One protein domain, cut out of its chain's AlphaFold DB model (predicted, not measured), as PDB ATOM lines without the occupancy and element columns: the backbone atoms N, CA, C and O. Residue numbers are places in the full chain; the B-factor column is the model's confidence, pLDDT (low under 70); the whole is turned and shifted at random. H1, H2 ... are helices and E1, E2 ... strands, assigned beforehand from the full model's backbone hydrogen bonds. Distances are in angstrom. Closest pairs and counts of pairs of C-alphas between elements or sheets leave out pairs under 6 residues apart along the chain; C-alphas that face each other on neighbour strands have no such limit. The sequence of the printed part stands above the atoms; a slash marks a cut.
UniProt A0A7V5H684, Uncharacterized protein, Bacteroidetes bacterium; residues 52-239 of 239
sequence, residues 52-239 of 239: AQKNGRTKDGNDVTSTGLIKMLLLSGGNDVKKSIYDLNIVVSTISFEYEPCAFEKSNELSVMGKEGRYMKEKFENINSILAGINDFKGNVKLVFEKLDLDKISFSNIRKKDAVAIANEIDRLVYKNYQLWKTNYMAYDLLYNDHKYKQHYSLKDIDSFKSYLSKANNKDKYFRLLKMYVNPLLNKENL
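Overview. This is residues 52 to 239 of the 239 residues of an uncharacterized protein of Bacteroidetes bacterium (UniProt A0A7V5H684). What is the main picture? A ribbon of two strands, E1 and E2, has the last part of H5, residues 169 to 177, packed on one face; H1 and H2 gather near the first residues of H5, and beyond its last residues H8 makes the middle of a crossed helix cluster with H3 and H6, H7 packing on H6. H4 lies near H3. What is it made of? The printed part has 188 residues with eight named helices and two named strands in the order H1 H2 E1 H3 H4 E2 H5 H6 H7 H8, mostly helix, and the sheet E1 - E2 is antiparallel. How large is it? It is compact, with a radius of gyration of the C-alphas of 18.6 A and spans of 55 by 44 by 28 A.

Along the chain. Where is the sheet? E1 is residues 91 to 97, 19.6 A long from C-alpha 91 at (-34.629, -3.654, -16.392), and E2 is residues 141 to 147, 20.2 A. Where are the helices? H5 is residues 159 to 177, 26.8 A, and H8 is residues 219 to 237, 26.6 A, ending at C-alpha 237 at (-35.181, 16.216, -27.844). H1 is residues 67 to 74, from C-alpha 67 at (-47.277, 6.136, -11.666), H2 81 to 86, H3 103 to 116, 19.9 A, H4 125 to 135, H6 182 to 192, and H7 203 to 213.

Arrangement. How do the strands pair? E1 and E2 are antiparallel at 165 degrees, with N 94 and O 144 within hydrogen-bond range at 2.9 A. What is near the sheet? The closest C-alphas of E1 and H5 are those of Thr 94 and Val 174, 5.4 A apart. H5 touches H1 with residues 159 to 167 alone, closest C-alphas Ile 70 and Ala 163, 5.4 A, and H1 touches H2, closest Leu 74 and Ser 84, 6.6 A. What does the hub H8 touch? It touches H6 at Asn 184 and Tyr 229, closest C-alphas 4.7 A apart; H3 at Ser 107 and Lys 221, 5.2 A; and H5 at Tyr 175 and Lys 236, 5.1 A. H6 touches H7, about perpendicular at 77 degrees, closest C-alphas Met 186 and Ile 206, 6.3 A; H3 and H4 are close but not clearly touching, closest Glu 105 and Ser 129, 8.0 A. Are the helix backbones complete? Every O i to N i+4 pair is within hydrogen-bond range in H1, H2, H3, H4, H6 and H7, but 14 of 15 in H5 and 13 of 15 in H8, which has a kink of 35 degrees near residue 229.

Size, cuts and confidence. How far does it reach? The two C-alphas farthest apart, Asn 79 and Lys 204, are 57.4 A apart. Is it continuous and confident? The printed part has no cut, E2 to H5 is the long link, and no printed residue is under 70 in pLDDT.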
ATOM      1  N   ALA A  52     -45.769  -4.211 -19.035       92.94
ATOM      2  CA  ALA A  52     -45.949  -2.958 -19.759       92.94
ATOM      3  C   ALA A  52     -46.002  -1.757 -18.800       92.94
ATOM      4  O   ALA A  52     -46.651  -1.811 -17.754       92.94
ATOM      5  N   GLN A  53     -45.398  -0.644 -19.209       93.81
ATOM      6  CA  GLN A  53     -45.315   0.622 -18.473       93.81
ATOM      7  C   GLN A  53     -46.683   1.272 -18.193       93.81
ATOM      8  O   GLN A  53     -46.832   2.058 -17.255       93.81
ATOM      9  N   LYS A  54     -47.712   0.930 -18.978       92.94
ATOM     10  CA  LYS A  54     -49.116   1.306 -18.756       92.94
ATOM     11  C   LYS A  54     -50.064   0.258 -19.346       92.94
ATOM     12  O   LYS A  54     -49.651  -0.662 -20.047       92.94
ATOM     13  N   ASN A  55     -51.356   0.384 -19.044       87.00
ATOM     14  CA  ASN A  55     -52.373  -0.515 -19.587       87.00
ATOM     15  C   ASN A  55     -52.538  -0.296 -21.100       87.00
ATOM     16  O   ASN A  55     -52.951   0.778 -21.533       87.00
ATOM     17  N   GLY A  56     -52.288  -1.349 -21.877       85.44
ATOM     18  CA  GLY A  56     -52.417  -1.337 -23.329       85.44
ATOM     19  C   GLY A  56     -51.200  -0.751 -24.050       85.44
ATOM     20  O   GLY A  56     -50.317  -0.145 -23.456       85.44
ATOM     21  N   ARG A  57     -51.167  -0.963 -25.369       87.88
ATOM     22  CA  ARG A  57     -50.131  -0.420 -26.256       87.88
ATOM     23  C   ARG A  57     -50.311   1.087 -26.411       87.88
ATOM     24  O   ARG A  57     -51.442   1.547 -26.591       87.88
ATOM     25  N   THR A  58     -49.206   1.817 -26.440       92.38
ATOM     26  CA  THR A  58     -49.194   3.237 -26.791       92.38
ATOM     27  C   THR A  58     -49.781   3.446 -28.190       92.38
ATOM     28  O   THR A  58     -49.504   2.691 -29.131       92.38
ATOM     29  N   LYS A  59     -50.669   4.439 -28.294       93.31
ATOM     30  CA  LYS A  59     -51.459   4.726 -29.500       93.31
ATOM     31  C   LYS A  59     -50.899   5.882 -30.309       93.31
ATOM     32  O   LYS A  59     -51.108   5.928 -31.508       93.31
ATOM     33  N   ASP A  60     -50.202   6.794 -29.657       94.62
ATOM     34  CA  ASP A  60     -49.722   8.059 -30.200       94.62
ATOM     35  C   ASP A  60     -48.192   8.142 -30.209       94.62
ATOM     36  O   ASP A  60     -47.656   9.221 -30.398       94.62
ATOM     37  N   GLY A  61     -47.476   7.041 -29.978       93.94
ATOM     38  CA  GLY A  61     -46.013   7.036 -29.869       93.94
ATOM     39  C   GLY A  61     -45.452   7.777 -28.649       93.94
ATOM     40  O   GLY A  61     -44.246   7.985 -28.583       93.94
ATOM     41  N   ASN A  62     -46.293   8.190 -27.689       95.62
ATOM     42  CA  ASN A  62     -45.844   8.809 -26.444       95.62
ATOM     43  C   ASN A  62     -45.857   7.804 -25.274       95.62
ATOM     44  O   ASN A  62     -46.874   7.567 -24.597       95.62
ATOM     45  N   ASP A  63     -44.714   7.157 -25.062       94.25
ATOM     46  CA  ASP A  63     -44.512   6.133 -24.038       94.25
ATOM     47  C   ASP A  63     -44.217   6.729 -22.658       94.25
ATOM     48  O   ASP A  63     -43.071   6.849 -22.256       94.25
ATOM     49  N   VAL A  64     -45.284   7.049 -21.921       95.94
ATOM     50  CA  VAL A  64     -45.222   7.543 -20.533       95.94
ATOM     51  C   VAL A  64     -45.588   6.441 -19.538       95.94
ATOM     52  O   VAL A  64     -46.641   5.798 -19.671       95.94
ATOM     53  N   THR A  65     -44.761   6.252 -18.514       97.62
ATOM     54  CA  THR A  65     -44.954   5.250 -17.462       97.62
ATOM     55  C   THR A  65     -46.065   5.657 -16.499       97.62
ATOM     56  O   THR A  65     -46.121   6.766 -15.966       97.62
ATOM     57  N   SER A  66     -46.974   4.725 -16.210       97.12
ATOM     58  CA  SER A  66     -48.035   4.957 -15.232       97.12
ATOM     59  C   SER A  66     -47.477   4.952 -13.812       97.12
ATOM     60  O   SER A  66     -47.062   3.918 -13.289       97.12
ATOM     61  N   THR A  67     -47.598   6.076 -13.107       96.88
ATOM     62  CA  THR A  67     -47.277   6.136 -11.666       96.88
ATOM     63  C   THR A  67     -48.119   5.160 -10.833       96.88
ATOM     64  O   THR A  67     -47.709   4.759  -9.744       96.88
ATOM     65  N   GLY A  68     -49.291   4.748 -11.333       95.62
ATOM     66  CA  GLY A  68     -50.120   3.713 -10.715       95.62
ATOM     67  C   GLY A  68     -49.457   2.333 -10.731       95.62
ATOM     68  O   GLY A  68     -49.566   1.611  -9.742       95.62
ATOM     69  N   LEU A  69     -48.718   2.001 -11.798       95.81
ATOM     70  CA  LEU A  69     -47.927   0.771 -11.867       95.81
ATOM     71  C   LEU A  69     -46.857   0.771 -10.776       95.81
ATOM     72  O   LEU A  69     -46.766  -0.180 -10.004       95.81
ATOM     73  N   ILE A  70     -46.101   1.865 -10.663       97.56
ATOM     74  CA  ILE A  70     -45.029   1.978  -9.669       97.56
ATOM     75  C   ILE A  70     -45.585   1.902  -8.248       97.56
ATOM     76  O   ILE A  70     -45.078   1.147  -7.423       97.56
ATOM     77  N   LYS A  71     -46.685   2.609  -7.962       96.31
ATOM     78  CA  LYS A  71     -47.364   2.512  -6.660       96.31
ATOM     79  C   LYS A  71     -47.775   1.080  -6.339       96.31
ATOM     80  O   LYS A  71     -47.566   0.655  -5.210       96.31
ATOM     81  N   MET A  72     -48.318   0.349  -7.316       95.69
ATOM     82  CA  MET A  72     -48.678  -1.057  -7.144       95.69
ATOM     83  C   MET A  72     -47.446  -1.906  -6.815       95.69
ATOM     84  O   MET A  72     -47.475  -2.632  -5.827       95.69
ATOM     85  N   LEU A  73     -46.335  -1.763  -7.543       96.38
ATOM     86  CA  LEU A  73     -45.090  -2.500  -7.267       96.38
ATOM     87  C   LEU A  73     -44.522  -2.221  -5.862       96.38
ATOM     88  O   LEU A  73     -43.947  -3.107  -5.230       96.38
ATOM     89  N   LEU A  74     -44.729  -1.010  -5.341       96.38
ATOM     90  CA  LEU A  74     -44.294  -0.621  -4.000       96.38
ATOM     91  C   LEU A  74     -45.202  -1.140  -2.870       96.38
ATOM     92  O   LEU A  74     -44.780  -1.085  -1.719       96.38
ATOM     93  N   LEU A  75     -46.419  -1.641  -3.139       96.00
ATOM     94  CA  LEU A  75     -47.348  -2.109  -2.088       96.00
ATOM     95  C   LEU A  75     -46.797  -3.283  -1.267       96.00
ATOM     96  O   LEU A  75     -47.035  -3.343  -0.067       96.00
ATOM     97  N   SER A  76     -46.055  -4.187  -1.903       95.12
ATOM     98  CA  SER A  76     -45.365  -5.308  -1.247       95.12
ATOM     99  C   SER A  76     -44.029  -4.914  -0.614       95.12
ATOM    100  O   SER A  76     -43.384  -5.723   0.049       95.12
ATOM    101  N   GLY A  77     -43.576  -3.684  -0.864       84.44
ATOM    102  CA  GLY A  77     -42.346  -3.137  -0.321       84.44
ATOM    103  C   GLY A  77     -42.563  -2.545   1.063       84.44
ATOM    104  O   GLY A  77     -43.533  -1.813   1.291       84.44
ATOM    105  N   GLY A  78     -41.630  -2.821   1.974       89.00
ATOM    106  CA  GLY A  78     -41.569  -2.179   3.288       89.00
ATOM    107  C   GLY A  78     -41.383  -0.656   3.204       89.00
ATOM    108  O   GLY A  78     -41.582  -0.029   2.165       89.00
ATOM    109  N   ASN A  79     -41.012  -0.029   4.318       90.88
ATOM    110  CA  ASN A  79     -40.958   1.437   4.403       90.88
ATOM    111  C   ASN A  79     -39.798   2.076   3.624       90.88
ATOM    112  O   ASN A  79     -39.894   3.247   3.266       90.88
ATOM    113  N   ASP A  80     -38.739   1.320   3.335       94.69
ATOM    114  CA  ASP A  80     -37.622   1.775   2.506       94.69
ATOM    115  C   ASP A  80     -37.962   1.615   1.016       94.69
ATOM    116  O   ASP A  80     -37.960   0.508   0.467       94.69
ATOM    117  N   VAL A  81     -38.273   2.737   0.359       95.94
ATOM    118  CA  VAL A  81     -38.679   2.749  -1.053       95.94
ATOM    119  C   VAL A  81     -37.511   2.394  -1.976       95.94
ATOM    120  O   VAL A  81     -37.719   1.640  -2.931       95.94
ATOM    121  N   LYS A  82     -36.295   2.886  -1.688       96.44
ATOM    122  CA  LYS A  82     -35.104   2.615  -2.512       96.44
ATOM    123  C   LYS A  82     -34.764   1.128  -2.469       96.44
ATOM    124  O   LYS A  82     -34.579   0.516  -3.519       96.44
ATOM    125  N   LYS A  83     -34.768   0.516  -1.283       96.00
ATOM    126  CA  LYS A  83     -34.581  -0.936  -1.151       96.00
ATOM    127  C   LYS A  83     -35.712  -1.716  -1.824       96.00
ATOM    128  O   LYS A  83     -35.457  -2.629  -2.599       96.00
ATOM    129  N   SER A  84     -36.962  -1.310  -1.601       95.56
ATOM    130  CA  SER A  84     -38.129  -1.970  -2.191       95.56
ATOM    131  C   SER A  84     -38.063  -2.053  -3.719       95.56
ATOM    132  O   SER A  84     -38.442  -3.087  -4.274       95.56
ATOM    133  N   ILE A  85     -37.630  -0.981  -4.399       96.81
ATOM    134  CA  ILE A  85     -37.491  -0.969  -5.861       96.81
ATOM    135  C   ILE A  85     -36.221  -1.702  -6.319       96.81
ATOM    136  O   ILE A  85     -36.260  -2.392  -7.335       96.81
ATOM    137  N   TYR A  86     -35.129  -1.616  -5.548       97.06
ATOM    138  CA  TYR A  86     -33.886  -2.349  -5.799       97.06
ATOM    139  C   TYR A  86     -34.111  -3.864  -5.843       97.06
ATOM    140  O   TYR A  86     -33.678  -4.521  -6.789       97.06
ATOM    141  N   ASP A  87     -34.872  -4.397  -4.886       96.31
ATOM    142  CA  ASP A  87     -35.171  -5.830  -4.780       96.31
ATOM    143  C   ASP A  87     -35.951  -6.379  -5.992       96.31
ATOM    144  O   ASP A  87     -35.929  -7.581  -6.251       96.31
ATOM    145  N   LEU A  88     -36.636  -5.514  -6.753       96.88
ATOM    146  CA  LEU A  88     -37.366  -5.910  -7.962       96.88
ATOM    147  C   LEU A  88     -36.465  -6.034  -9.202       96.88
ATOM    148  O   LEU A  88     -36.935  -6.523 -10.225       96.88
ATOM    149  N   ASN A  89     -35.198  -5.600  -9.123       96.88
ATOM    150  CA  ASN A  89     -34.197  -5.687 -10.194       96.88
ATOM    151  C   ASN A  89     -34.737  -5.265 -11.577       96.88
ATOM    152  O   ASN A  89     -34.631  -6.000 -12.561       96.88
ATOM    153  N   ILE A  90     -35.368  -4.090 -11.638       97.88
ATOM    154  CA  ILE A  90     -36.052  -3.617 -12.844       97.88
ATOM    155  C   ILE A  90     -35.041  -3.348 -13.965       97.88
ATOM    156  O   ILE A  90     -34.092  -2.577 -13.804       97.88
ATOM    157  N   VAL A  91     -35.304  -3.945 -15.125       98.38
ATOM    158  CA  VAL A  91     -34.629  -3.654 -16.392       98.38
ATOM    159  C   VAL A  91     -35.652  -3.030 -17.333       98.38
ATOM    160  O   VAL A  91     -36.695  -3.622 -17.609       98.38
ATOM    161  N   VAL A  92     -35.364  -1.824 -17.807       98.31
ATOM    162  CA  VAL A  92     -36.205  -1.101 -18.757       98.31
ATOM    163  C   VAL A  92     -35.920  -1.629 -20.158       98.31
ATOM    164  O   VAL A  92     -34.777  -1.612 -20.611       98.31
ATOM    165  N   SER A  93     -36.962  -2.106 -20.841       97.38
ATOM    166  CA  SER A  93     -36.888  -2.521 -22.243       97.38
ATOM    167  C   SER A  93     -37.481  -1.451 -23.156       97.38
ATOM    168  O   SER A  93     -38.654  -1.104 -23.011       97.38
ATOM    169  N   THR A  94     -36.710  -0.987 -24.131       97.62
ATOM    170  CA  THR A  94     -37.153  -0.042 -25.162       97.62
ATOM    171  C   THR A  94     -37.204  -0.741 -26.507       97.62
ATOM    172  O   THR A  94     -36.206  -1.324 -26.931       97.62
ATOM    173  N   ILE A  95     -38.352  -0.673 -27.181       96.81
ATOM    174  CA  ILE A  95     -38.544  -1.241 -28.518       96.81
ATOM    175  C   ILE A  95     -38.843  -0.105 -29.486       96.81
ATOM    176  O   ILE A  95     -39.797   0.644 -29.287       96.81
ATOM    177  N   SER A  96     -38.037   0.012 -30.534       97.62
ATOM    178  CA  SER A  96     -38.198   1.022 -31.577       97.62
ATOM    179  C   SER A  96     -38.427   0.335 -32.911       97.62
ATOM    180  O   SER A  96     -37.563  -0.407 -33.383       97.62
ATOM    181  N   PHE A  97     -39.576   0.603 -33.522       97.81
ATOM    182  CA  PHE A  97     -39.938   0.110 -34.846       97.81
ATOM    183  C   PHE A  97     -39.760   1.226 -35.876       97.81
ATOM    184  O   PHE A  97     -40.152   2.363 -35.621       97.81
ATOM    185  N   GLU A  98     -39.193   0.918 -37.040       98.25
ATOM    186  CA  GLU A  98     -39.149   1.864 -38.160       98.25
ATOM    187  C   GLU A  98     -40.552   2.123 -38.710       98.25
ATOM    188  O   GLU A  98     -40.928   3.274 -38.937       98.25
ATOM    189  N   TYR A  99     -41.345   1.060 -38.847       97.88
ATOM    190  CA  TYR A  99     -42.776   1.122 -39.122       97.88
ATOM    191  C   TYR A  99     -43.545   0.560 -37.932       97.88
ATOM    192  O   TYR A  99     -43.389  -0.605 -37.562       97.88
ATOM    193  N   GLU A 100     -44.376   1.398 -37.321       96.62
ATOM    194  CA  GLU A 100     -45.105   1.041 -36.112       96.62
ATOM    195  C   GLU A 100     -46.163  -0.040 -36.414       96.62
ATOM    196  O   GLU A 100     -47.029   0.162 -37.276       96.62
ATOM    197  N   PRO A 101     -46.147  -1.183 -35.707       95.69
ATOM    198  CA  PRO A 101     -47.176  -2.202 -35.862       95.69
ATOM    199  C   PRO A 101     -48.559  -1.671 -35.473       95.69
ATOM    200  O   PRO A 101     -48.744  -0.982 -34.459       95.69
ATOM    201  N   CYS A 102     -49.561  -2.049 -36.261       95.31
ATOM    202  CA  CYS A 102     -50.943  -1.602 -36.139       95.31
ATOM    203  C   CYS A 102     -51.114  -0.069 -36.188       95.31
ATOM    204  O   CYS A 102     -52.011   0.475 -35.534       95.31
ATOM    205  N   ALA A 103     -50.229   0.665 -36.879       96.00
ATOM    206  CA  ALA A 103     -50.283   2.129 -36.916       96.00
ATOM    207  C   ALA A 103     -51.645   2.644 -37.414       96.00
ATOM    208  O   ALA A 103     -52.227   3.563 -36.833       96.00
ATOM    209  N   PHE A 104     -52.201   2.026 -38.458       95.31
ATOM    210  CA  PHE A 104     -53.466   2.464 -39.050       95.31
ATOM    211  C   PHE A 104     -54.648   2.227 -38.104       95.31
ATOM    212  O   PHE A 104     -55.465   3.129 -37.918       95.31
ATOM    213  N   GLU A 105     -54.697   1.084 -37.426       94.25
ATOM    214  CA  GLU A 105     -55.707   0.747 -36.422       94.25
ATOM    215  C   GLU A 105     -55.632   1.697 -35.228       94.25
ATOM    216  O   GLU A 105     -56.652   2.240 -34.803       94.25
ATOM    217  N   LYS A 106     -54.421   1.976 -34.726       95.31
ATOM    218  CA  LYS A 106     -54.205   2.959 -33.654       95.31
ATOM    219  C   LYS A 106     -54.672   4.354 -34.076       95.31
ATOM    220  O   LYS A 106     -55.332   5.037 -33.296       95.31
ATOM    221  N   SER A 107     -54.371   4.771 -35.309       96.19
ATOM    222  CA  SER A 107     -54.813   6.068 -35.836       96.19
ATOM    223  C   SER A 107     -56.337   6.151 -35.970       96.19
ATOM    224  O   SER A 107     -56.920   7.199 -35.687       96.19
ATOM    225  N   ASN A 108     -56.991   5.045 -36.342       94.75
ATOM    226  CA  ASN A 108     -58.443   4.942 -36.427       94.75
ATOM    227  C   ASN A 108     -59.091   5.037 -35.044       94.75
ATOM    228  O   ASN A 108     -59.994   5.848 -34.862       94.75
ATOM    229  N   GLU A 109     -58.591   4.278 -34.068       94.94
ATOM    230  CA  GLU A 109     -59.047   4.337 -32.676       94.94
ATOM    231  C   GLU A 109     -58.927   5.760 -32.122       94.94
ATOM    232  O   GLU A 109     -59.906   6.315 -31.628       94.94
ATOM    233  N   LEU A 110     -57.770   6.404 -32.296       95.50
ATOM    234  CA  LEU A 110     -57.569   7.790 -31.876       95.50
ATOM    235  C   LEU A 110     -58.519   8.769 -32.591       95.50
ATOM    236  O   LEU A 110     -59.000   9.712 -31.962       95.50
ATOM    237  N   SER A 111     -58.793   8.559 -33.883       96.31
ATOM    238  CA  SER A 111     -59.733   9.372 -34.674       96.31
ATOM    239  C   SER A 111     -61.154   9.288 -34.122       96.31
ATOM    240  O   SER A 111     -61.771  10.317 -33.852       96.31
ATOM    241  N   VAL A 112     -61.647   8.069 -33.888       95.31
ATOM    242  CA  VAL A 112     -62.983   7.822 -33.331       95.31
ATOM    243  C   VAL A 112     -63.077   8.365 -31.906       95.31
ATOM    244  O   VAL A 112     -63.994   9.126 -31.612       95.31
ATOM    245  N   MET A 113     -62.083   8.096 -31.049       94.81
ATOM    246  CA  MET A 113     -62.032   8.663 -29.695       94.81
ATOM    247  C   MET A 113     -62.094  10.193 -29.699       94.81
ATOM    248  O   MET A 113     -62.777  10.774 -28.863       94.81
ATOM    249  N   GLY A 114     -61.391  10.853 -30.625       94.31
ATOM    250  CA  GLY A 114     -61.388  12.312 -30.719       94.31
ATOM    251  C   GLY A 114     -62.719  12.912 -31.180       94.31
ATOM    252  O   GLY A 114     -63.035  14.028 -30.787       94.31
ATOM    253  N   LYS A 115     -63.489  12.188 -32.001       93.94
ATOM    254  CA  LYS A 115     -64.782  12.649 -32.535       93.94
ATOM    255  C   LYS A 115     -65.957  12.304 -31.626       93.94
ATOM    256  O   LYS A 115     -66.870  13.104 -31.479       93.94
ATOM    257  N   GLU A 116     -65.934  11.115 -31.034       94.88
ATOM    258  CA  GLU A 116     -67.069  10.540 -30.302       94.88
ATOM    259  C   GLU A 116     -66.846  10.498 -28.783       94.88
ATOM    260  O   GLU A 116     -67.739  10.113 -28.032       94.88
ATOM    261  N   GLY A 117     -65.642  10.834 -28.307       94.38
ATOM    262  CA  GLY A 117     -65.263  10.781 -26.890       94.38
ATOM    263  C   GLY A 117     -65.071   9.364 -26.337       94.38
ATOM    264  O   GLY A 117     -64.655   9.191 -25.191       94.38
ATOM    265  N   ARG A 118     -65.352   8.330 -27.134       92.38
ATOM    266  CA  ARG A 118     -65.242   6.920 -26.752       92.38
ATOM    267  C   ARG A 118     -64.874   6.064 -27.956       92.38
ATOM    268  O   ARG A 118     -65.148   6.432 -29.090       92.38
ATOM    269  N   TYR A 119     -64.299   4.899 -27.690       91.88
ATOM    270  CA  TYR A 119     -64.060   3.872 -28.697       91.88
ATOM    271  C   TYR A 119     -64.588   2.538 -28.187       91.88
ATOM    272  O   TYR A 119     -64.178   2.061 -27.127       91.88
ATOM    273  N   MET A 120     -65.536   1.960 -28.920       90.38
ATOM    274  CA  MET A 120     -66.036   0.619 -28.643       90.38
ATOM    275  C   MET A 120     -65.306  -0.363 -29.538       90.38
ATOM    276  O   MET A 120     -65.423  -0.292 -30.756       90.38
ATOM    277  N   LYS A 121     -64.573  -1.283 -28.916       88.25
ATOM    278  CA  LYS A 121     -63.862  -2.321 -29.653       88.25
ATOM    279  C   LYS A 121     -64.830  -3.275 -30.328       88.25
ATOM    280  O   LYS A 121     -65.786  -3.732 -29.695       88.25
ATOM    281  N   GLU A 122     -64.521  -3.645 -31.561       89.19
ATOM    282  CA  GLU A 122     -65.269  -4.681 -32.262       89.19
ATOM    283  C   GLU A 122     -65.017  -6.069 -31.657       89.19
ATOM    284  O   GLU A 122     -64.025  -6.337 -30.960       89.19
ATOM    285  N   LYS A 123     -65.929  -7.003 -31.947       88.31
ATOM    286  CA  LYS A 123     -65.743  -8.407 -31.581       88.31
ATOM    287  C   LYS A 123     -64.465  -8.923 -32.249       88.31
ATOM    288  O   LYS A 123     -64.269  -8.742 -33.441       88.31
ATOM    289  N   PHE A 124     -63.606  -9.583 -31.472       85.25
ATOM    290  CA  PHE A 124     -62.303 -10.104 -31.917       85.25
ATOM    291  C   PHE A 124     -61.251  -9.060 -32.321       85.25
ATOM    292  O   PHE A 124     -60.140  -9.455 -32.665       85.25
ATOM    293  N   GLU A 125     -61.506  -7.756 -32.173       87.19
ATOM    294  CA  GLU A 125     -60.532  -6.712 -32.529       87.19
ATOM    295  C   GLU A 125     -59.174  -6.916 -31.839       87.19
ATOM    296  O   GLU A 125     -58.126  -6.756 -32.457       87.19
ATOM    297  N   ASN A 126     -59.171  -7.344 -30.571       83.94
ATOM    298  CA  ASN A 126     -57.929  -7.633 -29.850       83.94
ATOM    299  C   ASN A 126     -57.136  -8.794 -30.479       83.94
ATOM    300  O   ASN A 126     -55.911  -8.740 -30.480       83.94
ATOM    301  N   ILE A 127     -57.814  -9.819 -31.010       85.31
ATOM    302  CA  ILE A 127     -57.165 -10.952 -31.691       85.31
ATOM    303  C   ILE A 127     -56.590 -10.475 -33.021       85.31
ATOM    304  O   ILE A 127     -55.411 -10.696 -33.288       85.31
ATOM    305  N   ASN A 128     -57.382  -9.740 -33.804       87.69
ATOM    306  CA  ASN A 128     -56.941  -9.168 -35.076       87.69
ATOM    307  C   ASN A 128     -55.732  -8.247 -34.874       87.69
ATOM    308  O   ASN A 128     -54.747  -8.349 -35.589       87.69
ATOM    309  N   SER A 129     -55.757  -7.427 -33.825       87.44
ATOM    310  CA  SER A 129     -54.643  -6.581 -33.395       87.44
ATOM    311  C   SER A 129     -53.369  -7.348 -33.029       87.44
ATOM    312  O   SER A 129     -52.276  -6.817 -33.214       87.44
ATOM    313  N   ILE A 130     -53.487  -8.546 -32.448       88.38
ATOM    314  CA  ILE A 130     -52.331  -9.403 -32.150       88.38
ATOM    315  C   ILE A 130     -51.764  -9.958 -33.457       88.38
ATOM    316  O   ILE A 130     -50.563  -9.851 -33.689       88.38
ATOM    317  N   LEU A 131     -52.626 -10.498 -34.322       90.31
ATOM    318  CA  LEU A 131     -52.229 -11.059 -35.614       90.31
ATOM    319  C   LEU A 131     -51.581 -10.001 -36.515       90.31
ATOM    320  O   LEU A 131     -50.503 -10.241 -37.050       90.31
ATOM    321  N   ALA A 132     -52.182  -8.815 -36.620       90.81
ATOM    322  CA  ALA A 132     -51.611  -7.674 -37.334       90.81
ATOM    323  C   ALA A 132     -50.268  -7.261 -36.719       90.81
ATOM    324  O   ALA A 132     -49.271  -7.155 -37.420       90.81
ATOM    325  N   GLY A 133     -50.186  -7.159 -35.388       91.38
ATOM    326  CA  GLY A 133     -48.931  -6.837 -34.708       91.38
ATOM    327  C   GLY A 133     -47.792  -7.813 -35.026       91.38
ATOM    328  O   GLY A 133     -46.638  -7.396 -35.109       91.38
ATOM    329  N   ILE A 134     -48.101  -9.092 -35.260       91.44
ATOM    330  CA  ILE A 134     -47.133 -10.109 -35.689       91.44
ATOM    331  C   ILE A 134     -46.789  -9.942 -37.176       91.44
ATOM    332  O   ILE A 134     -45.607  -9.857 -37.511       91.44
ATOM    333  N   ASN A 135     -47.798  -9.822 -38.040       93.31
ATOM    334  CA  ASN A 135     -47.653  -9.888 -39.498       93.31
ATOM    335  C   ASN A 135     -47.224  -8.575 -40.168       93.31
ATOM    336  O   ASN A 135     -46.642  -8.613 -41.250       93.31
ATOM    337  N   ASP A 136     -47.504  -7.424 -39.557       94.50
ATOM    338  CA  ASP A 136     -47.191  -6.119 -40.135       94.50
ATOM    339  C   ASP A 136     -45.691  -5.986 -40.403       94.50
ATOM    340  O   ASP A 136     -44.855  -6.356 -39.568       94.50
ATOM    341  N   PHE A 137     -45.350  -5.400 -41.550       95.00
ATOM    342  CA  PHE A 137     -43.977  -5.033 -41.866       95.00
ATOM    343  C   PHE A 137     -43.497  -3.929 -40.917       95.00
ATOM    344  O   PHE A 137     -44.124  -2.877 -40.820       95.00
ATOM    345  N   LYS A 138     -42.372  -4.174 -40.238       96.81
ATOM    346  CA  LYS A 138     -41.828  -3.289 -39.192       96.81
ATOM    347  C   LYS A 138     -40.594  -2.502 -39.631       96.81
ATOM    348  O   LYS A 138     -40.144  -1.634 -38.890       96.81
ATOM    349  N   GLY A 139     -40.046  -2.801 -40.813       97.12
ATOM    350  CA  GLY A 139     -38.721  -2.329 -41.215       97.12
ATOM    351  C   GLY A 139     -37.656  -2.768 -40.215       97.12
ATOM    352  O   GLY A 139     -37.686  -3.897 -39.717       97.12
ATOM    353  N   ASN A 140     -36.733  -1.865 -39.902       97.94
ATOM    354  CA  ASN A 140     -35.747  -2.082 -38.855       97.94
ATOM    355  C   ASN A 140     -36.391  -2.054 -37.462       97.94
ATOM    356  O   ASN A 140     -37.231  -1.210 -37.148       97.94
ATOM    357  N   VAL A 141     -35.957  -2.975 -36.600       97.94
ATOM    358  CA  VAL A 141     -36.408  -3.065 -35.209       97.94
ATOM    359  C   VAL A 141     -35.192  -3.056 -34.299       97.94
ATOM    360  O   VAL A 141     -34.248  -3.813 -34.513       97.94
ATOM    361  N   LYS A 142     -35.218  -2.213 -33.266       98.38
ATOM    362  CA  LYS A 142     -34.181  -2.176 -32.232       98.38
ATOM    363  C   LYS A 142     -34.799  -2.397 -30.860       98.38
ATOM    364  O   LYS A 142     -35.768  -1.736 -30.498       98.38
ATOM    365  N   LEU A 143     -34.217  -3.333 -30.121       98.19
ATOM    366  CA  LEU A 143     -34.573  -3.669 -28.750       98.19
ATOM    367  C   LEU A 143     -33.367  -3.380 -27.856       98.19
ATOM    368  O   LEU A 143     -32.276  -3.892 -28.108       98.19
ATOM    369  N   VAL A 144     -33.560  -2.554 -26.833       98.38
ATOM    370  CA  VAL A 144     -32.517  -2.172 -25.872       98.38
ATOM    371  C   VAL A 144     -32.993  -2.501 -24.467       98.38
ATOM    372  O   VAL A 144     -34.145  -2.239 -24.130       98.38
ATOM    373  N   PHE A 145     -32.098  -3.052 -23.652       98.25
ATOM    374  CA  PHE A 145     -32.318  -3.304 -22.234       98.25
ATOM    375  C   PHE A 145     -31.321  -2.478 -21.424       98.25
ATOM    376  O   PHE A 145     -30.116  -2.607 -21.622       98.25
ATOM    377  N   GLU A 146     -31.814  -1.653 -20.505       98.25
ATOM    378  CA  GLU A 146     -30.979  -0.888 -19.575       98.25
ATOM    379  C   GLU A 146     -31.522  -1.062 -18.155       98.25
ATOM    380  O   GLU A 146     -32.727  -0.958 -17.918       98.25
ATOM    381  N   LYS A 147     -30.644  -1.384 -17.200       98.25
ATOM    382  CA  LYS A 147     -31.038  -1.507 -15.792       98.25
ATOM    383  C   LYS A 147     -31.517  -0.146 -15.285       98.25
ATOM    384  O   LYS A 147     -30.910   0.870 -15.607       98.25
ATOM    385  N   LEU A 148     -32.578  -0.136 -14.478       98.25
ATOM    386  CA  LEU A 148     -33.040   1.085 -13.826       98.25
ATOM    387  C   LEU A 148     -31.930   1.654 -12.926       98.25
ATOM    388  O   LEU A 148     -31.468   0.971 -12.008       98.25
ATOM    389  N   ASP A 149     -31.526   2.897 -13.182       95.06
ATOM    390  CA  ASP A 149     -30.482   3.580 -12.423       95.06
ATOM    391  C   ASP A 149     -31.086   4.260 -11.185       95.06
ATOM    392  O   ASP A 149     -31.686   5.332 -11.252       95.06
ATOM    393  N   LEU A 150     -30.941   3.612 -10.029       96.50
ATOM    394  CA  LEU A 150     -31.479   4.132  -8.772       96.50
ATOM    395  C   LEU A 150     -30.707   5.336  -8.233       96.50
ATOM    396  O   LEU A 150     -31.219   6.016  -7.346       96.50
ATOM    397  N   ASP A 151     -29.502   5.609  -8.731       95.94
ATOM    398  CA  ASP A 151     -28.699   6.741  -8.270       95.94
ATOM    399  C   ASP A 151     -29.075   8.039  -8.998       95.94
ATOM    400  O   ASP A 151     -28.787   9.132  -8.513       95.94
ATOM    401  N   LYS A 152     -29.821   7.939 -10.107       96.12
ATOM    402  CA  LYS A 152     -30.491   9.076 -10.767       96.12
ATOM    403  C   LYS A 152     -31.818   9.461 -10.117       96.12
ATOM    404  O   LYS A 152     -32.384  10.500 -10.452       96.12
ATOM    405  N   ILE A 153     -32.311   8.660  -9.174       97.38
ATOM    406  CA  ILE A 153     -33.600   8.881  -8.516       97.38
ATOM    407  C   ILE A 153     -33.375   9.530  -7.149       97.38
ATOM    408  O   ILE A 153     -32.804   8.937  -6.235       97.38
ATOM    409  N   SER A 154     -33.899  10.744  -6.975       94.88
ATOM    410  CA  SER A 154     -33.932  11.407  -5.670       94.88
ATOM    411  C   SER A 154     -35.083  10.861  -4.820       94.88
ATOM    412  O   SER A 154     -36.231  11.286  -4.970       94.88
ATOM    413  N   PHE A 155     -34.780   9.939  -3.906       95.50
ATOM    414  CA  PHE A 155     -35.764   9.375  -2.979       95.50
ATOM    415  C   PHE A 155     -36.035  10.315  -1.803       95.50
ATOM    416  O   PHE A 155     -35.135  10.706  -1.065       95.50
ATOM    417  N   SER A 156     -37.309  10.635  -1.604       93.81
ATOM    418  CA  SER A 156     -37.819  11.423  -0.477       93.81
ATOM    419  C   SER A 156     -38.437  10.563   0.631       93.81
ATOM    420  O   SER A 156     -38.873  11.100   1.646       93.81
ATOM    421  N   ASN A 157     -38.538   9.243   0.414       88.38
ATOM    422  CA  ASN A 157     -39.321   8.289   1.211       88.38
ATOM    423  C   ASN A 157     -40.810   8.658   1.349       88.38
ATOM    424  O   ASN A 157     -41.541   8.109   2.175       88.38
ATOM    425  N   ILE A 158     -41.303   9.546   0.485       93.81
ATOM    426  CA  ILE A 158     -42.724   9.824   0.320       93.81
ATOM    427  C   ILE A 158     -43.184   9.023  -0.892       93.81
ATOM    428  O   ILE A 158     -43.036   9.469  -2.030       93.81
ATOM    429  N   ARG A 159     -43.814   7.862  -0.653       92.50
ATOM    430  CA  ARG A 159     -44.212   6.884  -1.693       92.50
ATOM    431  C   ARG A 159     -44.841   7.511  -2.944       92.50
ATOM    432  O   ARG A 159     -44.560   7.082  -4.058       92.50
ATOM    433  N   LYS A 160     -45.695   8.531  -2.787       94.62
ATOM    434  CA  LYS A 160     -46.320   9.232  -3.923       94.62
ATOM    435  C   LYS A 160     -45.299   9.991  -4.778       94.62
ATOM    436  O   LYS A 160     -45.417   9.930  -5.997       94.62
ATOM    437  N   LYS A 161     -44.364  10.718  -4.159       97.00
ATOM    438  CA  LYS A 161     -43.316  11.479  -4.859       97.00
ATOM    439  C   LYS A 161     -42.297  10.531  -5.484       97.00
ATOM    440  O   LYS A 161     -41.991  10.668  -6.661       97.00
ATOM    441  N   ASP A 162     -41.880   9.515  -4.739       97.19
ATOM    442  CA  ASP A 162     -40.891   8.551  -5.220       97.19
ATOM    443  C   ASP A 162     -41.433   7.725  -6.391       97.19
ATOM    444  O   ASP A 162     -40.717   7.481  -7.352       97.19
ATOM    445  N   ALA A 163     -42.725   7.368  -6.388       97.62
ATOM    446  CA  ALA A 163     -43.343   6.694  -7.530       97.62
ATOM    447  C   ALA A 163     -43.327   7.537  -8.817       97.62
ATOM    448  O   ALA A 163     -43.236   6.976  -9.906       97.62
ATOM    449  N   VAL A 164     -43.429   8.867  -8.698       98.06
ATOM    450  CA  VAL A 164     -43.281   9.788  -9.838       98.06
ATOM    451  C   VAL A 164     -41.822   9.835 -10.280       98.06
ATOM    452  O   VAL A 164     -41.554   9.693 -11.465       98.06
ATOM    453  N   ALA A 165     -40.881   9.965  -9.343       98.25
ATOM    454  CA  ALA A 165     -39.454  10.011  -9.655       98.25
ATOM    455  C   ALA A 165     -38.963   8.723 -10.348       98.25
ATOM    456  O   ALA A 165     -38.254   8.796 -11.344       98.25
ATOM    457  N   ILE A 166     -39.408   7.552  -9.879       98.44
ATOM    458  CA  ILE A 166     -39.120   6.258 -10.512       98.44
ATOM    459  C   ILE A 166     -39.724   6.184 -11.921       98.44
ATOM    460  O   ILE A 166     -39.044   5.752 -12.845       98.44
ATOM    461  N   ALA A 167     -40.986   6.597 -12.101       98.19
ATOM    462  CA  ALA A 167     -41.626   6.598 -13.420       98.19
ATOM    463  C   ALA A 167     -40.884   7.515 -14.407       98.19
ATOM    464  O   ALA A 167     -40.624   7.105 -15.532       98.19
ATOM    465  N   ASN A 168     -40.476   8.704 -13.960       97.81
ATOM    466  CA  ASN A 168     -39.714   9.646 -14.775       97.81
ATOM    467  C   ASN A 168     -38.347   9.084 -15.180       97.81
ATOM    468  O   ASN A 168     -37.922   9.302 -16.308       97.81
ATOM    469  N   GLU A 169     -37.663   8.354 -14.295       98.38
ATOM    470  CA  GLU A 169     -36.387   7.725 -14.649       98.38
ATOM    471  C   GLU A 169     -36.573   6.579 -15.653       98.38
ATOM    472  O   GLU A 169     -35.787   6.448 -16.590       98.38
ATOM    473  N   ILE A 170     -37.647   5.789 -15.528       98.38
ATOM    474  CA  ILE A 170     -38.007   4.788 -16.544       98.38
ATOM    475  C   ILE A 170     -38.270   5.472 -17.892       98.38
ATOM    476  O   ILE A 170     -37.713   5.044 -18.901       98.38
ATOM    477  N   ASP A 171     -39.060   6.547 -17.910       97.75
ATOM    478  CA  ASP A 171     -39.367   7.304 -19.130       97.75
ATOM    479  C   ASP A 171     -38.095   7.897 -19.749       97.75
ATOM    480  O   ASP A 171     -37.867   7.759 -20.952       97.75
ATOM    481  N   ARG A 172     -37.201   8.457 -18.925       97.88
ATOM    482  CA  ARG A 172     -35.896   8.969 -19.359       97.88
ATOM    483  C   ARG A 172     -35.073   7.884 -20.055       97.88
ATOM    484  O   ARG A 172     -34.512   8.131 -21.123       97.88
ATOM    485  N   LEU A 173     -35.011   6.680 -19.479       98.12
ATOM    486  CA  LEU A 173     -34.325   5.533 -20.082       98.12
ATOM    487  C   LEU A 173     -34.984   5.096 -21.394       98.12
ATOM    488  O   LEU A 173     -34.271   4.834 -22.365       98.12
ATOM    489  N   VAL A 174     -36.319   5.074 -21.459       97.56
ATOM    490  CA  VAL A 174     -37.060   4.761 -22.690       97.56
ATOM    491  C   VAL A 174     -36.721   5.753 -23.796       97.56
ATOM    492  O   VAL A 174     -36.348   5.340 -24.892       97.56
ATOM    493  N   TYR A 175     -36.788   7.055 -23.526       97.69
ATOM    494  CA  TYR A 175     -36.537   8.080 -24.539       97.69
ATOM    495  C   TYR A 175     -35.070   8.097 -24.972       97.69
ATOM    496  O   TYR A 175     -34.771   8.157 -26.167       97.69
ATOM    497  N   LYS A 176     -34.138   7.970 -24.016       97.50
ATOM    498  CA  LYS A 176     -32.695   7.913 -24.289       97.50
ATOM    499  C   LYS A 176     -32.387   6.762 -25.245       97.50
ATOM    500  O   LYS A 176     -31.700   6.958 -26.252       97.50
ATOM    501  N   ASN A 177     -32.934   5.582 -24.963       98.06
ATOM    502  CA  ASN A 177     -32.644   4.363 -25.709       98.06
ATOM    503  C   ASN A 177     -33.480   4.184 -26.976       98.06
ATOM    504  O   ASN A 177     -33.160   3.309 -27.785       98.06
ATOM    505  N   TYR A 178     -34.499   5.019 -27.195       98.12
ATOM    506  CA  TYR A 178     -35.315   4.940 -28.398       98.12
ATOM    507  C   TYR A 178     -34.464   5.221 -29.642       98.12
ATOM    508  O   TYR A 178     -33.832   6.277 -29.775       98.12
ATOM    509  N   GLN A 179     -34.430   4.269 -30.570       98.12
ATOM    510  CA  GLN A 179     -33.780   4.445 -31.858       98.12
ATOM    511  C   GLN A 179     -34.705   5.228 -32.781       98.12
ATOM    512  O   GLN A 179     -35.756   4.733 -33.176       98.12
ATOM    513  N   LEU A 180     -34.287   6.440 -33.140       98.25
ATOM    514  CA  LEU A 180     -34.960   7.208 -34.175       98.25
ATOM    515  C   LEU A 180     -34.576   6.655 -35.544       98.25
ATOM    516  O   LEU A 180     -33.402   6.392 -35.824       98.25
ATOM    517  N   TRP A 181     -35.584   6.484 -36.385       98.56
ATOM    518  CA  TRP A 181     -35.468   6.063 -37.769       98.56
ATOM    519  C   TRP A 181     -35.829   7.221 -38.695       98.56
ATOM    520  O   TRP A 181     -36.364   8.248 -38.267       98.56
ATOM    521  N   LYS A 182     -35.578   7.053 -39.998       98.44
ATOM    522  CA  LYS A 182     -35.932   8.063 -41.007       98.44
ATOM    523  C   LYS A 182     -37.411   8.450 -40.939       98.44
ATOM    524  O   LYS A 182     -37.744   9.610 -41.152       98.44
ATOM    525  N   THR A 183     -38.291   7.502 -40.611       98.56
ATOM    526  CA  THR A 183     -39.739   7.718 -40.476       98.56
ATOM    527  C   THR A 183     -40.087   8.748 -39.404       98.56
ATOM    528  O   THR A 183     -40.981   9.556 -39.636       98.56
ATOM    529  N   ASN A 184     -39.355   8.806 -38.285       98.62
ATOM    530  CA  ASN A 184     -39.568   9.818 -37.244       98.62
ATOM    531  C   ASN A 184     -39.247  11.231 -37.758       98.62
ATOM    532  O   ASN A 184     -40.043  12.155 -37.594       98.62
ATOM    533  N   TYR A 185     -38.103  11.381 -38.430       98.69
ATOM    534  CA  TYR A 185     -37.644  12.650 -38.999       98.69
ATOM    535  C   TYR A 185     -38.540  13.134 -40.145       98.69
ATOM    536  O   TYR A 185     -38.993  14.276 -40.143       98.69
ATOM    537  N   MET A 186     -38.866  12.244 -41.089       98.69
ATOM    538  CA  MET A 186     -39.789  12.549 -42.183       98.69
ATOM    539  C   MET A 186     -41.177  12.913 -41.655       98.69
ATOM    540  O   MET A 186     -41.810  13.820 -42.184       98.69
ATOM    541  N   ALA A 187     -41.661  12.235 -40.608       98.56
ATOM    542  CA  ALA A 187     -42.952  12.561 -40.020       98.56
ATOM    543  C   ALA A 187     -42.975  13.964 -39.403       98.56
ATOM    544  O   ALA A 187     -43.994  14.639 -39.522       98.56
ATOM    545  N   TYR A 188     -41.876  14.415 -38.790       98.69
ATOM    546  CA  TYR A 188     -41.764  15.772 -38.249       98.69
ATOM    547  C   TYR A 188     -41.859  16.816 -39.356       98.69
ATOM    548  O   TYR A 188     -42.743  17.672 -39.321       98.69
ATOM    549  N   ASP A 189     -41.003  16.693 -40.369       98.44
ATOM    550  CA  ASP A 189     -40.936  17.640 -41.481       98.44
ATOM    551  C   ASP A 189     -42.272  17.679 -42.256       98.44
ATOM    552  O   ASP A 189     -42.745  18.749 -42.641       98.44
ATOM    553  N   LEU A 190     -42.964  16.538 -42.392       98.25
ATOM    554  CA  LEU A 190     -44.318  16.476 -42.960       98.25
ATOM    555  C   LEU A 190     -45.397  17.096 -42.060       98.25
ATOM    556  O   LEU A 190     -46.325  17.716 -42.577       98.25
ATOM    557  N   LEU A 191     -45.326  16.899 -40.740       97.94
ATOM    558  CA  LEU A 191     -46.341  17.373 -39.796       97.94
ATOM    559  C   LEU A 191     -46.302  18.891 -39.621       97.94
ATOM    560  O   LEU A 191     -47.356  19.520 -39.537       97.94
ATOM    561  N   TYR A 192     -45.099  19.458 -39.561       97.75
ATOM    562  CA  TYR A 192     -44.879  20.887 -39.335       97.75
ATOM    563  C   TYR A 192     -44.639  21.677 -40.625       97.75
ATOM    564  O   TYR A 192     -44.492  22.894 -40.562       97.75
ATOM    565  N   ASN A 193     -44.656  21.007 -41.785       96.38
ATOM    566  CA  ASN A 193     -44.306  21.595 -43.078       96.38
ATOM    567  C   ASN A 193     -42.939  22.304 -43.021       96.38
ATOM    568  O   ASN A 193     -42.790  23.446 -43.453       96.38
ATOM    569  N   ASP A 194     -41.965  21.603 -42.443       94.31
ATOM    570  CA  ASP A 194     -40.613  22.079 -42.164       94.31
ATOM    571  C   ASP A 194     -39.582  21.178 -42.869       94.31
ATOM    572  O   ASP A 194     -39.917  20.210 -43.560       94.31
ATOM    573  N   HIS A 195     -38.312  21.534 -42.761       95.62
ATOM    574  CA  HIS A 195     -37.165  20.903 -43.399       95.62
ATOM    575  C   HIS A 195     -36.011  20.671 -42.415       95.62
ATOM    576  O   HIS A 195     -34.876  20.439 -42.843       95.62
ATOM    577  N   LYS A 196     -36.300  20.751 -41.110       97.25
ATOM    578  CA  LYS A 196     -35.343  20.668 -40.002       97.25
ATOM    579  C   LYS A 196     -34.489  19.402 -40.059       97.25
ATOM    580  O   LYS A 196     -33.324  19.439 -39.669       97.25
ATOM    581  N   TYR A 197     -35.043  18.295 -40.558       97.75
ATOM    582  CA  TYR A 197     -34.379  16.994 -40.549       97.75
ATOM    583  C   TYR A 197     -34.076  16.423 -41.934       97.75
ATOM    584  O   TYR A 197     -33.772  15.232 -42.047       97.75
ATOM    585  N   LYS A 198     -34.068  17.258 -42.981       96.56
ATOM    586  CA  LYS A 198     -33.756  16.827 -44.354       96.56
ATOM    587  C   LYS A 198     -32.446  16.051 -44.488       96.56
ATOM    588  O   LYS A 198     -32.373  15.175 -45.339       96.56
ATOM    589  N   GLN A 199     -31.424  16.312 -43.663       97.69
ATOM    590  CA  GLN A 199     -30.175  15.539 -43.734       97.69
ATOM    591  C   GLN A 199     -30.325  14.054 -43.347       97.69
ATOM    592  O   GLN A 199     -29.429  13.260 -43.622       97.69
ATOM    593  N   HIS A 200     -31.431  13.659 -42.708       97.69
ATOM    594  CA  HIS A 200     -31.643  12.289 -42.238       97.69
ATOM    595  C   HIS A 200     -32.293  11.368 -43.280       97.69
ATOM    596  O   HIS A 200     -32.392  10.162 -43.042       97.69
ATOM    597  N   TYR A 201     -32.750  11.889 -44.422       98.12
ATOM    598  CA  TYR A 201     -33.462  11.099 -45.426       98.12
ATOM    599  C   TYR A 201     -33.302  11.657 -46.848       98.12
ATOM    600  O   TYR A 201     -33.024  12.831 -47.061       98.12
ATOM    601  N   SER A 202     -33.492  10.800 -47.847       98.25
ATOM    602  CA  SER A 202     -33.485  11.184 -49.264       98.25
ATOM    603  C   SER A 202     -34.890  11.523 -49.778       98.25
ATOM    604  O   SER A 202     -35.895  11.154 -49.170       98.25
ATOM    605  N   LEU A 203     -34.984  12.153 -50.957       97.19
ATOM    606  CA  LEU A 203     -36.276  12.378 -51.629       97.19
ATOM    607  C   LEU A 203     -37.041  11.061 -51.878       97.19
ATOM    608  O   LEU A 203     -38.247  10.987 -51.671       97.19
ATOM    609  N   LYS A 204     -36.325   9.982 -52.215       98.19
ATOM    610  CA  LYS A 204     -36.922   8.655 -52.406       98.19
ATOM    611  C   LYS A 204     -37.520   8.085 -51.114       98.19
ATOM    612  O   LYS A 204     -38.568   7.437 -51.160       98.19
ATOM    613  N   ASP A 205     -36.862   8.314 -49.975       98.12
ATOM    614  CA  ASP A 205     -37.350   7.860 -48.668       98.12
ATOM    615  C   ASP A 205     -38.686   8.545 -48.332       98.12
ATOM    616  O   ASP A 205     -39.658   7.867 -47.990       98.12
ATOM    617  N   ILE A 206     -38.765   9.873 -48.492       98.00
ATOM    618  CA  ILE A 206     -39.981  10.630 -48.157       98.00
ATOM    619  C   ILE A 206     -41.140  10.321 -49.104       98.00
ATOM    620  O   ILE A 206     -42.278  10.227 -48.644       98.00
ATOM    621  N   ASP A 207     -40.880  10.080 -50.388       98.06
ATOM    622  CA  ASP A 207     -41.925   9.672 -51.332       98.06
ATOM    623  C   ASP A 207     -42.473   8.278 -50.998       98.06
ATOM    624  O   ASP A 207     -43.691   8.071 -50.966       98.06
ATOM    625  N   SER A 208     -41.590   7.340 -50.641       97.69
ATOM    626  CA  SER A 208     -41.986   6.002 -50.183       97.69
ATOM    627  C   SER A 208     -42.798   6.071 -48.887       97.69
ATOM    628  O   SER A 208     -43.809   5.382 -48.740       97.69
ATOM    629  N   PHE A 209     -42.407   6.942 -47.954       98.06
ATOM    630  CA  PHE A 209     -43.123   7.121 -46.696       98.06
ATOM    631  C   PHE A 209     -44.490   7.791 -46.884       98.06
ATOM    632  O   PHE A 209     -45.475   7.324 -46.314       98.06
ATOM    633  N   LYS A 210     -44.600   8.812 -47.745       97.44
ATOM    634  CA  LYS A 210     -45.895   9.395 -48.143       97.44
ATOM    635  C   LYS A 210     -46.814   8.346 -48.773       97.44
ATOM    636  O   LYS A 210     -47.998   8.307 -48.446       97.44
ATOM    637  N   SER A 211     -46.277   7.475 -49.633       97.00
ATOM    638  CA  SER A 211     -47.028   6.359 -50.224       97.00
ATOM    639  C   SER A 211     -47.494   5.349 -49.168       97.00
ATOM    640  O   SER A 211     -48.632   4.890 -49.209       97.00
ATOM    641  N   TYR A 212     -46.669   5.046 -48.163       96.88
ATOM    642  CA  TYR A 212     -47.094   4.235 -47.020       96.88
ATOM    643  C   TYR A 212     -48.231   4.906 -46.230       96.88
ATOM    644  O   TYR A 212     -49.246   4.265 -45.949       96.88
ATOM    645  N   LEU A 213     -48.093   6.195 -45.904       96.75
ATOM    646  CA  LEU A 213     -49.068   6.950 -45.112       96.75
ATOM    647  C   LEU A 213     -50.393   7.199 -45.848       96.75
ATOM    648  O   LEU A 213     -51.418   7.374 -45.190       96.75
ATOM    649  N   SER A 214     -50.410   7.190 -47.186       94.50
ATOM    650  CA  SER A 214     -51.620   7.432 -47.992       94.50
ATOM    651  C   SER A 214     -52.711   6.373 -47.797       94.50
ATOM    652  O   SER A 214     -53.879   6.631 -48.080       94.50
ATOM    653  N   LYS A 215     -52.363   5.215 -47.220       93.31
ATOM    654  CA  LYS A 215     -53.327   4.211 -46.740       93.31
ATOM    655  C   LYS A 215     -54.272   4.770 -45.665       93.31
ATOM    656  O   LYS A 215     -55.332   4.198 -45.413       93.31
ATOM    657  N   ALA A 216     -53.923   5.892 -45.033       92.06
ATOM    658  CA  ALA A 216     -54.836   6.642 -44.189       92.06
ATOM    659  C   ALA A 216     -55.970   7.240 -45.030       92.06
ATOM    660  O   ALA A 216     -55.805   8.237 -45.726       92.06
ATOM    661  N   ASN A 217     -57.160   6.662 -44.916       86.94
ATOM    662  CA  ASN A 217     -58.326   7.046 -45.713       86.94
ATOM    663  C   ASN A 217     -58.953   8.416 -45.369       86.94
ATOM    664  O   ASN A 217     -60.016   8.740 -45.893       86.94
ATOM    665  N   ASN A 218     -58.346   9.215 -44.480       93.75
ATOM    666  CA  ASN A 218     -58.741  10.604 -44.230       93.75
ATOM    667  C   ASN A 218     -57.613  11.441 -43.585       93.75
ATOM    668  O   ASN A 218     -56.659  10.904 -43.016       93.75
ATOM    669  N   LYS A 219     -57.773  12.775 -43.624       95.19
ATOM    670  CA  LYS A 219     -56.798  13.754 -43.101       95.19
ATOM    671  C   LYS A 219     -56.525  13.631 -41.594       95.19
ATOM    672  O   LYS A 219     -55.387  13.798 -41.176       95.19
ATOM    673  N   ASP A 220     -57.537  13.330 -40.780       96.50
ATOM    674  CA  ASP A 220     -57.385  13.221 -39.317       96.50
ATOM    675  C   ASP A 220     -56.545  11.993 -38.924       96.50
ATOM    676  O   ASP A 220     -55.617  12.094 -38.125       96.50
ATOM    677  N   LYS A 221     -56.792  10.838 -39.549       96.94
ATOM    678  CA  LYS A 221     -55.976   9.630 -39.370       96.94
ATOM    679  C   LYS A 221     -54.549   9.849 -39.858       96.94
ATOM    680  O   LYS A 221     -53.617   9.473 -39.156       96.94
ATOM    681  N   TYR A 222     -54.378  10.504 -41.008       97.56
ATOM    682  CA  TYR A 222     -53.059  10.868 -41.533       97.56
ATOM    683  C   TYR A 222     -52.273  11.730 -40.531       97.56
ATOM    684  O   TYR A 222     -51.133  11.419 -40.195       97.56
ATOM    685  N   PHE A 223     -52.912  12.756 -39.963       97.50
ATOM    686  CA  PHE A 223     -52.324  13.596 -38.918       97.50
ATOM    687  C   PHE A 223     -51.951  12.805 -37.651       97.50
ATOM    688  O   PHE A 223     -50.875  12.999 -37.085       97.50
ATOM    689  N   ARG A 224     -52.811  11.879 -37.209       97.56
ATOM    690  CA  ARG A 224     -52.551  11.023 -36.037       97.56
ATOM    691  C   ARG A 224     -51.414  10.031 -36.270       97.56
ATOM    692  O   ARG A 224     -50.637   9.801 -35.348       97.56
ATOM    693  N   LEU A 225     -51.289   9.486 -37.482       97.19
ATOM    694  CA  LEU A 225     -50.140   8.667 -37.875       97.19
ATOM    695  C   LEU A 225     -48.848   9.471 -37.799       97.19
ATOM    696  O   LEU A 225     -47.902   9.019 -37.170       97.19
ATOM    697  N   LEU A 226     -48.814  10.676 -38.374       98.19
ATOM    698  CA  LEU A 226     -47.631  11.534 -38.289       98.19
ATOM    699  C   LEU A 226     -47.241  11.807 -36.833       98.19
ATOM    700  O   LEU A 226     -46.095  11.577 -36.459       98.19
ATOM    701  N   LYS A 227     -48.200  12.198 -35.983       97.94
ATOM    702  CA  LYS A 227     -47.952  12.403 -34.544       97.94
ATOM    703  C   LYS A 227     -47.342  11.182 -33.857       97.94
ATOM    704  O   LYS A 227     -46.455  11.345 -33.025       97.94
ATOM    705  N   MET A 228     -47.778   9.983 -34.236       97.69
ATOM    706  CA  MET A 228     -47.256   8.727 -33.697       97.69
ATOM    707  C   MET A 228     -45.756   8.556 -33.937       97.69
ATOM    708  O   MET A 228     -45.041   8.116 -33.043       97.69
ATOM    709  N   TYR A 229     -45.273   8.945 -35.116       98.25
ATOM    710  CA  TYR A 229     -43.849   8.902 -35.447       98.25
ATOM    711  C   TYR A 229     -43.078  10.123 -34.918       98.25
ATOM    712  O   TYR A 229     -41.874  10.030 -34.690       98.25
ATOM    713  N   VAL A 230     -43.746  11.254 -34.683       98.31
ATOM    714  CA  VAL A 230     -43.120  12.487 -34.173       98.31
ATOM    715  C   VAL A 230     -42.873  12.449 -32.665       98.31
ATOM    716  O   VAL A 230     -41.838  12.925 -32.209       98.31
ATOM    717  N   ASN A 231     -43.782  11.880 -31.874       98.06
ATOM    718  CA  ASN A 231     -43.667  11.919 -30.412       98.06
ATOM    719  C   ASN A 231     -42.364  11.304 -29.859       98.06
ATOM    720  O   ASN A 231     -41.752  11.947 -29.008       98.06
ATOM    721  N   PRO A 232     -41.853  10.157 -30.356       97.81
ATOM    722  CA  PRO A 232     -40.558   9.641 -29.907       97.81
ATOM    723  C   PRO A 232     -39.388  10.603 -30.160       97.81
ATOM    724  O   PRO A 232     -38.472  10.683 -29.344       97.81
ATOM    725  N   LEU A 233     -39.425  11.351 -31.270       98.06
ATOM    726  CA  LEU A 233     -38.426  12.372 -31.594       98.06
ATOM    727  C   LEU A 233     -38.496  13.532 -30.598       98.06
ATOM    728  O   LEU A 233     -37.480  13.865 -29.996       98.06
ATOM    729  N   LEU A 234     -39.691  14.081 -30.361       97.69
ATOM    730  CA  LEU A 234     -39.889  15.173 -29.401       97.69
ATOM    731  C   LEU A 234     -39.496  14.766 -27.977       97.69
ATOM    732  O   LEU A 234     -38.857  15.534 -27.265       97.69
ATOM    733  N   ASN A 235     -39.850  13.551 -27.559       97.06
ATOM    734  CA  ASN A 235     -39.481  13.032 -26.246       97.06
ATOM    735  C   ASN A 235     -37.963  12.947 -26.080       97.06
ATOM    736  O   ASN A 235     -37.450  13.251 -25.008       97.06
ATOM    737  N   LYS A 236     -37.245  12.563 -27.140       96.25
ATOM    738  CA  LYS A 236     -35.784  12.469 -27.125       96.25
ATOM    739  C   LYS A 236     -35.090  13.832 -27.186       96.25
ATOM    740  O   LYS A 236     -34.022  13.967 -26.603       96.25
ATOM    741  N   GLU A 237     -35.678  14.827 -27.854       94.12
ATOM    742  CA  GLU A 237     -35.181  16.216 -27.844       94.12
ATOM    743  C   GLU A 237     -35.364  16.908 -26.482       94.12
ATOM    744  O   GLU A 237     -34.581  17.787 -26.143       94.12
ATOM    745  N   ASN A 238     -36.385  16.516 -25.714       91.94
ATOM    746  CA  ASN A 238     -36.723  17.111 -24.416       91.94
ATOM    747  C   ASN A 238     -36.073  16.403 -23.205       91.94
ATOM    748  O   ASN A 238     -36.462  16.684 -22.068       91.94
ATOM    749  N   LEU A 239     -35.153  15.461 -23.436       83.94
ATOM    750  CA  LEU A 239     -34.362  14.790 -22.391       83.94
ATOM    751  C   LEU A 239     -33.328  15.721 -21.758       83.94
ATOM    752  O   LEU A 239     -33.169  15.617 -20.521       83.94
TER     753      LEU A 239